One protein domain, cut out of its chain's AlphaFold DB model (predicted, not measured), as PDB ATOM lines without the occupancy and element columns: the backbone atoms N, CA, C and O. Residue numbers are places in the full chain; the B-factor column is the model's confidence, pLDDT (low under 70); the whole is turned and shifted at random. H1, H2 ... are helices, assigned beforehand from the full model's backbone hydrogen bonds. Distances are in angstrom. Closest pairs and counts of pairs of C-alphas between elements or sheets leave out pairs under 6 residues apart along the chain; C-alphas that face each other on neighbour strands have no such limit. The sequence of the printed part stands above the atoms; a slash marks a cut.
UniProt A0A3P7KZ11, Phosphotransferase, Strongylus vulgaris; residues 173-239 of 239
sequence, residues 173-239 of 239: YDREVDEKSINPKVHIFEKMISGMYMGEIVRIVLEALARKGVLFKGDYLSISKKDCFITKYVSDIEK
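What this domain is: This is residues 173 to 239 of the 239 residues of the protein "Phosphotransferase" of Strongylus vulgaris (UniProt A0A3P7KZ11). One long helix, H3, has the short helices H1 and H4 packed on opposite sides of its first half, and H2 beyond H1 at one end. Residues 212 to 230 fold back from the end of H3 to bring H4 to its beginning. The printed part has 67 residues with four named helices, H1 to H4, and no named strand. It is all helix and compact, with a radius of gyration of the C-alphas of 12.2 A and spans of 36 by 28 by 16 A.

How they stand to each other: H1, residues 173 to 179, touches H2, residues 188 to 193, at a steep tilt of 48 degrees; the closest C-alphas, of Asp 174 and Met 192, are 6.7 A apart. H3, residues 198 to 211, touches H1 with residues 200 to 205 alone; the closest C-alphas, of Tyr 173 and Ile 201, are 6.3 A apart. H4, residues 231 to 237, touches H3 at a steep tilt of 64 degrees, at H3's residues 198 to 202 alone; the closest C-alphas, of Gly 199 and Thr 231, are 4.5 A apart. In all four helices every O i to N i+4 pair is within hydrogen-bond range.

Where its parts are: H1 begins at C-alpha 173 (16.570, -27.957, 7.362). H3 is 20.2 A long. H4 ends at C-alpha 237 (27.188, -42.821, -1.193).

The domain as a whole: The printed part has no cut. The link from H3 to H4 is long, 19 residues. Residue 239 alone has pLDDT under 70.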
ATOM      1  N   TYR A 173      15.496 -27.844   8.349       95.94
ATOM      2  CA  TYR A 173      16.570 -27.957   7.362       95.94
ATOM      3  C   TYR A 173      16.137 -27.420   5.998       95.94
ATOM      4  O   TYR A 173      16.871 -26.650   5.382       95.94
ATOM      5  N   ASP A 174      14.924 -27.766   5.561       96.62
ATOM      6  CA  ASP A 174      14.354 -27.243   4.318       96.62
ATOM      7  C   ASP A 174      14.203 -25.719   4.393       96.62
ATOM      8  O   ASP A 174      14.542 -25.009   3.444       96.62
ATOM      9  N   ARG A 175      13.782 -25.203   5.558       95.94
ATOM     10  CA  ARG A 175      13.691 -23.760   5.813       95.94
ATOM     11  C   ARG A 175      15.037 -23.061   5.685       95.94
ATOM     12  O   ARG A 175      15.113 -22.006   5.062       95.94
ATOM     13  N   GLU A 176      16.099 -23.652   6.223       95.56
ATOM     14  CA  GLU A 176      17.443 -23.093   6.098       95.56
ATOM     15  C   GLU A 176      17.923 -23.064   4.634       95.56
ATOM     16  O   GLU A 176      18.512 -22.068   4.198       95.56
ATOM     17  N   VAL A 177      17.644 -24.119   3.858       95.38
ATOM     18  CA  VAL A 177      17.944 -24.156   2.414       95.38
ATOM     19  C   VAL A 177      17.187 -23.062   1.671       95.38
ATOM     20  O   VAL A 177      17.775 -22.340   0.863       95.38
ATOM     21  N   ASP A 178      15.893 -22.918   1.947       95.62
ATOM     22  CA  ASP A 178      15.027 -21.937   1.304       95.62
ATOM     23  C   ASP A 178      15.443 -20.495   1.608       95.62
ATOM     24  O   ASP A 178      15.629 -19.701   0.682       95.62
ATOM     25  N   GLU A 179      15.669 -20.162   2.879       95.12
ATOM     26  CA  GLU A 179      16.082 -18.822   3.312       95.12
ATOM     27  C   GLU A 179      17.413 -18.391   2.682       95.12
ATOM     28  O   GLU A 179      17.600 -17.220   2.346       95.12
ATOM     29  N   LYS A 180      18.331 -19.345   2.474       92.00
ATOM     30  CA  LYS A 180      19.647 -19.117   1.853       92.00
ATOM     31  C   LYS A 180      19.647 -19.327   0.335       92.00
ATOM     32  O   LYS A 180      20.716 -19.265  -0.292       92.00
ATOM     33  N   SER A 181      18.493 -19.611  -0.265       91.12
ATOM     34  CA  SER A 181      18.354 -19.828  -1.703       91.12
ATOM     35  C   SER A 181      18.342 -18.511  -2.487       91.12
ATOM     36  O   SER A 181      18.301 -17.410  -1.939       91.12
ATOM     37  N   ILE A 182      18.377 -18.616  -3.815       87.81
ATOM     38  CA  ILE A 182      18.281 -17.458  -4.716       87.81
ATOM     39  C   ILE A 182      16.878 -16.835  -4.759       87.81
ATOM     40  O   ILE A 182      16.733 -15.720  -5.263       87.81
ATOM     41  N   ASN A 183      15.866 -17.569  -4.297       87.44
ATOM     42  CA  ASN A 183      14.448 -17.244  -4.389       87.44
ATOM     43  C   ASN A 183      13.703 -17.717  -3.123       87.44
ATOM     44  O   ASN A 183      12.926 -18.665  -3.210       87.44
ATOM     45  N   PRO A 184      13.941 -17.110  -1.945       93.31
ATOM     46  CA  PRO A 184      13.292 -17.533  -0.703       93.31
ATOM     47  C   PRO A 184      11.763 -17.569  -0.817       93.31
ATOM     48  O   PRO A 184      11.176 -16.666  -1.416       93.31
ATOM     49  N   LYS A 185      11.135 -18.587  -0.220       93.12
ATOM     50  CA  LYS A 185       9.686 -18.863  -0.225       93.12
ATOM     51  C   LYS A 185       9.070 -19.175  -1.590       93.12
ATOM     52  O   LYS A 185       7.852 -19.163  -1.723       93.12
ATOM     53  N   VAL A 186       9.899 -19.421  -2.601       92.69
ATOM     54  CA  VAL A 186       9.458 -19.743  -3.963       92.69
ATOM     55  C   VAL A 186      10.043 -21.080  -4.388       92.69
ATOM     56  O   VAL A 186      11.228 -21.335  -4.176       92.69
ATOM     57  N   HIS A 187       9.234 -21.900  -5.044       93.44
ATOM     58  CA  HIS A 187       9.570 -23.259  -5.456       93.44
ATOM     59  C   HIS A 187       9.921 -24.199  -4.291       93.44
ATOM     60  O   HIS A 187      10.949 -24.883  -4.314       93.44
ATOM     61  N   ILE A 188       9.076 -24.218  -3.259       95.31
ATOM     62  CA  ILE A 188       9.263 -25.037  -2.057       95.31
ATOM     63  C   ILE A 188       9.366 -26.526  -2.406       95.31
ATOM     64  O   ILE A 188      10.310 -27.191  -1.979       95.31
ATOM     65  N   PHE A 189       8.464 -27.051  -3.237       95.75
ATOM     66  CA  PHE A 189       8.525 -28.450  -3.662       95.75
ATOM     67  C   PHE A 189       9.772 -28.767  -4.494       95.75
ATOM     68  O   PHE A 189      10.389 -29.813  -4.296       95.75
ATOM     69  N   GLU A 190      10.205 -27.855  -5.374       94.75
ATOM     70  CA  GLU A 190      11.459 -28.042  -6.116       94.75
ATOM     71  C   GLU A 190      12.658 -28.152  -5.173       94.75
ATOM     72  O   GLU A 190      13.514 -29.010  -5.372       94.75
ATOM     73  N   LYS A 191      12.702 -27.327  -4.123       94.75
ATOM     74  CA  LYS A 191      13.796 -27.318  -3.145       94.75
ATOM     75  C   LYS A 191      13.904 -28.594  -2.332       94.75
ATOM     76  O   LYS A 191      15.013 -29.008  -2.021       94.75
ATOM     77  N   MET A 192      12.781 -29.238  -2.042       94.19
ATOM     78  CA  MET A 192      12.774 -30.487  -1.279       94.19
ATOM     79  C   MET A 192      13.188 -31.711  -2.111       94.19
ATOM     80  O   MET A 192      13.494 -32.754  -1.543       94.19
ATOM     81  N   ILE A 193      13.188 -31.618  -3.447       92.62
ATOM     82  CA  ILE A 193      13.337 -32.791  -4.329       92.62
ATOM     83  C   ILE A 193      14.509 -32.667  -5.299       92.62
ATOM     84  O   ILE A 193      15.149 -33.667  -5.628       92.62
ATOM     85  N   SER A 194      14.770 -31.476  -5.834       92.50
ATOM     86  CA  SER A 194      15.651 -31.353  -6.987       92.50
ATOM     87  C   SER A 194      17.122 -31.557  -6.634       92.50
ATOM     88  O   SER A 194      17.606 -31.255  -5.539       92.50
ATOM     89  N   GLY A 195      17.881 -31.988  -7.637       90.81
ATOM     90  CA  GLY A 195      19.320 -32.157  -7.528       90.81
ATOM     91  C   GLY A 195      20.096 -30.847  -7.379       90.81
ATOM     92  O   GLY A 195      21.304 -30.904  -7.192       90.81
ATOM     93  N   MET A 196      19.473 -29.667  -7.455       90.12
ATOM     94  CA  MET A 196      20.151 -28.416  -7.085       90.12
ATOM     95  C   MET A 196      20.253 -28.248  -5.565       90.12
ATOM     96  O   MET A 196      21.208 -27.637  -5.096       90.12
ATOM     97  N   TYR A 197      19.301 -28.797  -4.806       92.88
ATOM     98  CA  TYR A 197      19.150 -28.529  -3.373       92.88
ATOM     99  C   TYR A 197      19.406 -29.756  -2.495       92.88
ATOM    100  O   TYR A 197      19.819 -29.603  -1.349       92.88
ATOM    101  N   MET A 198      19.247 -30.964  -3.042       93.38
ATOM    102  CA  MET A 198      19.440 -32.227  -2.321       93.38
ATOM    103  C   MET A 198      20.782 -32.306  -1.576       93.38
ATOM    104  O   MET A 198      20.823 -32.668  -0.402       93.38
ATOM    105  N   GLY A 199      21.882 -31.922  -2.230       93.88
ATOM    106  CA  GLY A 199      23.198 -31.908  -1.591       93.88
ATOM    107  C   GLY A 199      23.296 -30.937  -0.407       93.88
ATOM    108  O   GLY A 199      23.908 -31.262   0.610       93.88
ATOM    109  N   GLU A 200      22.635 -29.782  -0.494       94.81
ATOM    110  CA  GLU A 200      22.644 -28.770   0.564       94.81
ATOM    111  C   GLU A 200      21.781 -29.189   1.764       94.81
ATOM    112  O   GLU A 200      22.201 -28.987   2.903       94.81
ATOM    113  N   ILE A 201      20.643 -29.860   1.532       95.00
ATOM    114  CA  ILE A 201      19.836 -30.470   2.606       95.00
ATOM    115  C   ILE A 201      20.696 -31.463   3.396       95.00
ATOM    116  O   ILE A 201      20.809 -31.362   4.619       95.00
ATOM    117  N   VAL A 202      21.365 -32.389   2.698       94.88
ATOM    118  CA  VAL A 202      22.240 -33.384   3.337       94.88
ATOM    119  C   VAL A 202      23.378 -32.704   4.100       94.88
ATOM    120  O   VAL A 202      23.642 -33.056   5.250       94.88
ATOM    121  N   ARG A 203      24.018 -31.687   3.510       95.62
ATOM    122  CA  ARG A 203      25.093 -30.921   4.159       95.62
ATOM    123  C   ARG A 203      24.636 -30.297   5.477       95.62
ATOM    124  O   ARG A 203      25.342 -30.428   6.475       95.62
ATOM    125  N   ILE A 204      23.475 -29.640   5.491       95.44
ATOM    126  CA  ILE A 204      22.936 -28.974   6.685       95.44
ATOM    127  C   ILE A 204      22.633 -30.000   7.781       95.44
ATOM    128  O   ILE A 204      22.986 -29.785   8.942       95.44
ATOM    129  N   VAL A 205      22.044 -31.146   7.428       95.31
ATOM    130  CA  VAL A 205      21.785 -32.229   8.389       95.31
ATOM    131  C   VAL A 205      23.096 -32.765   8.977       95.31
ATOM    132  O   VAL A 205      23.221 -32.891  10.198       95.31
ATOM    133  N   LEU A 206      24.102 -33.030   8.136       94.75
ATOM    134  CA  LEU A 206      25.422 -33.493   8.576       94.75
ATOM    135  C   LEU A 206      26.117 -32.465   9.477       94.75
ATOM    136  O   LEU A 206      26.676 -32.837  10.509       94.75
ATOM    137  N   GLU A 207      26.053 -31.179   9.129       95.06
ATOM    138  CA  GLU A 207      26.603 -30.094   9.941       95.06
ATOM    139  C   GLU A 207      25.911 -30.026  11.310       95.06
ATOM    140  O   GLU A 207      26.584 -29.939  12.341       95.06
ATOM    141  N   ALA A 208      24.580 -30.126  11.348       94.50
ATOM    142  CA  ALA A 208      23.811 -30.108  12.589       94.50
ATOM    143  C   ALA A 208      24.164 -31.289  13.510       94.50
ATOM    144  O   ALA A 208      24.282 -31.116  14.726       94.50
ATOM    145  N   LEU A 209      24.369 -32.485  12.949       95.69
ATOM    146  CA  LEU A 209      24.795 -33.670  13.699       95.69
ATOM    147  C   LEU A 209      26.248 -33.561  14.183       95.69
ATOM    148  O   LEU A 209      26.546 -33.935  15.320       95.69
ATOM    149  N   ALA A 210      27.142 -33.011  13.358       95.69
ATOM    150  CA  ALA A 210      28.532 -32.767  13.724       95.69
ATOM    151  C   ALA A 210      28.640 -31.753  14.869       95.69
ATOM    152  O   ALA A 210      29.292 -32.026  15.868       95.69
ATOM    153  N   ARG A 211      27.907 -30.632  14.804       94.38
ATOM    154  CA  ARG A 211      27.854 -29.626  15.883       94.38
ATOM    155  C   ARG A 211      27.362 -30.194  17.216       94.38
ATOM    156  O   ARG A 211      27.787 -29.725  18.267       94.38
ATOM    157  N   LYS A 212      26.494 -31.210  17.183       95.38
ATOM    158  CA  LYS A 212      26.019 -31.939  18.374       95.38
ATOM    159  C   LYS A 212      27.001 -33.011  18.870       95.38
ATOM    160  O   LYS A 212      26.702 -33.690  19.846       95.38
ATOM    161  N   GLY A 213      28.141 -33.195  18.204       94.06
ATOM    162  CA  GLY A 213      29.140 -34.214  18.538       94.06
ATOM    163  C   GLY A 213      28.744 -35.642  18.151       94.06
ATOM    164  O   GLY A 213      29.437 -36.580  18.531       94.06
ATOM    165  N   VAL A 214      27.652 -35.820  17.398       96.88
ATOM    166  CA  VAL A 214      27.159 -37.142  16.969       96.88
ATOM    167  C   VAL A 214      27.996 -37.687  15.811       96.88
ATOM    168  O   VAL A 214      28.280 -38.880  15.755       96.88
ATOM    169  N   LEU A 215      28.418 -36.806  14.898       94.56
ATOM    170  CA  LEU A 215      29.272 -37.136  13.757       94.56
ATOM    171  C   LEU A 215      30.615 -36.406  13.832       94.56
ATOM    172  O   LEU A 215      30.764 -35.399  14.525       94.56
ATOM    173  N   PHE A 216      31.603 -36.946  13.116       94.00
ATOM    174  CA  PHE A 216      32.918 -36.330  12.874       94.00
ATOM    175  C   PHE A 216      33.659 -35.843  14.132       94.00
ATOM    176  O   PHE A 216      34.496 -34.951  14.057       94.00
ATOM    177  N   LYS A 217      33.369 -36.430  15.305       94.31
ATOM    178  CA  LYS A 217      33.941 -36.031  16.605       94.31
ATOM    179  C   LYS A 217      33.765 -34.534  16.919       94.31
ATOM    180  O   LYS A 217      34.583 -33.961  17.632       94.31
ATOM    181  N   GLY A 218      32.723 -33.900  16.384       91.88
ATOM    182  CA  GLY A 218      32.500 -32.465  16.555       91.88
ATOM    183  C   GLY A 218      33.115 -31.569  15.477       91.88
ATOM    184  O   GLY A 218      32.856 -30.368  15.497       91.88
ATOM    185  N   ASP A 219      33.904 -32.102  14.538       92.94
ATOM    186  CA  ASP A 219      34.480 -31.303  13.454       92.94
ATOM    187  C   ASP A 219      33.455 -31.069  12.338       92.94
ATOM    188  O   ASP A 219      33.043 -31.985  11.627       92.94
ATOM    189  N   TYR A 220      33.035 -29.815  12.197       92.19
ATOM    190  CA  TYR A 220      32.088 -29.376  11.175       92.19
ATOM    191  C   TYR A 220      32.710 -28.395  10.172       92.19
ATOM    192  O   TYR A 220      32.029 -27.960   9.242       92.19
ATOM    193  N   LEU A 221      33.987 -28.021  10.325       90.75
ATOM    194  CA  LEU A 221      34.582 -26.925   9.552       90.75
ATOM    195  C   LEU A 221      34.579 -27.229   8.053       90.75
ATOM    196  O   LEU A 221      34.167 -26.386   7.257       90.75
ATOM    197  N   SER A 222      34.944 -28.453   7.666       87.19
ATOM    198  CA  SER A 222      34.985 -28.872   6.260       87.19
ATOM    199  C   SER A 222      33.610 -28.906   5.579       87.19
ATOM    200  O   SER A 222      33.533 -28.722   4.366       87.19
ATOM    201  N   ILE A 223      32.528 -29.097   6.342       90.50
ATOM    202  CA  ILE A 223      31.149 -29.186   5.826       90.50
ATOM    203  C   ILE A 223      30.318 -27.920   6.075       90.50
ATOM    204  O   ILE A 223      29.168 -27.848   5.655       90.50
ATOM    205  N   SER A 224      30.900 -26.899   6.708       89.94
ATOM    206  CA  SER A 224      30.241 -25.613   6.990       89.94
ATOM    207  C   SER A 224      30.061 -24.725   5.753       89.94
ATOM    208  O   SER A 224      29.279 -23.773   5.755       89.94
ATOM    209  N   LYS A 225      30.804 -25.010   4.678       91.81
ATOM    210  CA  LYS A 225      30.761 -24.227   3.446       91.81
ATOM    211  C   LYS A 225      29.560 -24.644   2.599       91.81
ATOM    212  O   LYS A 225      29.496 -25.782   2.145       91.81
ATOM    213  N   LYS A 226      28.668 -23.694   2.317       88.81
ATOM    214  CA  LYS A 226      27.559 -23.861   1.365       88.81
ATOM    215  C   LYS A 226      28.038 -24.449   0.027       88.81
ATOM    216  O   LYS A 226      29.113 -24.082  -0.456       88.81
ATOM    217  N   ASP A 227      27.233 -25.339  -0.552       88.56
ATOM    218  CA  ASP A 227      27.458 -25.998  -1.845       88.56
ATOM    219  C   ASP A 227      28.731 -26.875  -1.909       88.56
ATOM    220  O   ASP A 227      29.147 -27.301  -2.989       88.56
ATOM    221  N   CYS A 228      29.382 -27.181  -0.773       91.38
ATOM    222  CA  CYS A 228      30.534 -28.093  -0.763       91.38
ATOM    223  C   CYS A 228      30.138 -29.557  -1.001       91.38
ATOM    224  O   CYS A 228      30.979 -30.366  -1.397       91.38
ATOM    225  N   PHE A 229      28.862 -29.883  -0.786       89.44
ATOM    226  CA  PHE A 229      28.311 -31.214  -0.952       89.44
ATOM    227  C   PHE A 229      27.354 -31.232  -2.144       89.44
ATOM    228  O   PHE A 229      26.193 -30.851  -2.040       89.44
ATOM    229  N   ILE A 230      27.861 -31.631  -3.309       89.81
ATOM    230  CA  ILE A 230      27.054 -31.696  -4.529       89.81
ATOM    231  C   ILE A 230      26.217 -32.975  -4.564       89.81
ATOM    232  O   ILE A 230      26.616 -34.007  -4.030       89.81
ATOM    233  N   THR A 231      25.099 -32.941  -5.285       87.75
ATOM    234  CA  THR A 231      24.172 -34.079  -5.434       87.75
ATOM    235  C   THR A 231      24.839 -35.354  -5.942       87.75
ATOM    236  O   THR A 231      24.435 -36.445  -5.561       87.75
ATOM    237  N   LYS A 232      25.925 -35.239  -6.720       89.44
ATOM    238  CA  LYS A 232      26.730 -36.402  -7.113       89.44
ATOM    239  C   LYS A 232      27.214 -37.208  -5.898       89.44
ATOM    240  O   LYS A 232      27.156 -38.427  -5.940       89.44
ATOM    241  N   TYR A 233      27.651 -36.548  -4.824       90.81
ATOM    242  CA  TYR A 233      28.117 -37.243  -3.623       90.81
ATOM    243  C   TYR A 233      26.991 -37.990  -2.914       90.81
ATOM    244  O   TYR A 233      27.231 -39.085  -2.425       90.81
ATOM    245  N   VAL A 234      25.768 -37.447  -2.914       89.62
ATOM    246  CA  VAL A 234      24.584 -38.163  -2.409       89.62
ATOM    247  C   VAL A 234      24.412 -39.469  -3.187       89.62
ATOM    248  O   VAL A 234      24.371 -40.542  -2.598       89.62
ATOM    249  N   SER A 235      24.410 -39.391  -4.520       87.44
ATOM    250  CA  SER A 235      24.234 -40.564  -5.383       87.44
ATOM    251  C   SER A 235      25.378 -41.579  -5.304       87.44
ATOM    252  O   SER A 235      25.146 -42.765  -5.520       87.44
ATOM    253  N   ASP A 236      26.609 -41.129  -5.054       91.62
ATOM    254  CA  ASP A 236      27.776 -42.008  -4.947       91.62
ATOM    255  C   ASP A 236      27.813 -42.758  -3.601       91.62
ATOM    256  O   ASP A 236      28.359 -43.853  -3.546       91.62
ATOM    257  N   ILE A 237      27.230 -42.199  -2.532       90.75
ATOM    258  CA  ILE A 237      27.188 -42.821  -1.193       90.75
ATOM    259  C   ILE A 237      26.122 -43.921  -1.092       90.75
ATOM    260  O   ILE A 237      26.289 -44.859  -0.317       90.75
ATOM    261  N   GLU A 238      25.030 -43.815  -1.849       79.12
ATOM    262  CA  GLU A 238      23.922 -44.785  -1.818       79.12
ATOM    263  C   GLU A 238      24.154 -46.038  -2.690       79.12
ATOM    264  O   GLU A 238      23.290 -46.915  -2.736       79.12
ATOM    265  N   LYS A 239      25.295 -46.131  -3.385       57.16
ATOM    266  CA  LYS A 239      25.679 -47.284  -4.218       57.16
ATOM    267  C   LYS A 239      26.581 -48.262  -3.478       57.16
ATOM    268  O   LYS A 239      26.376 -49.477  -3.685       57.16
TER     269      LYS A 239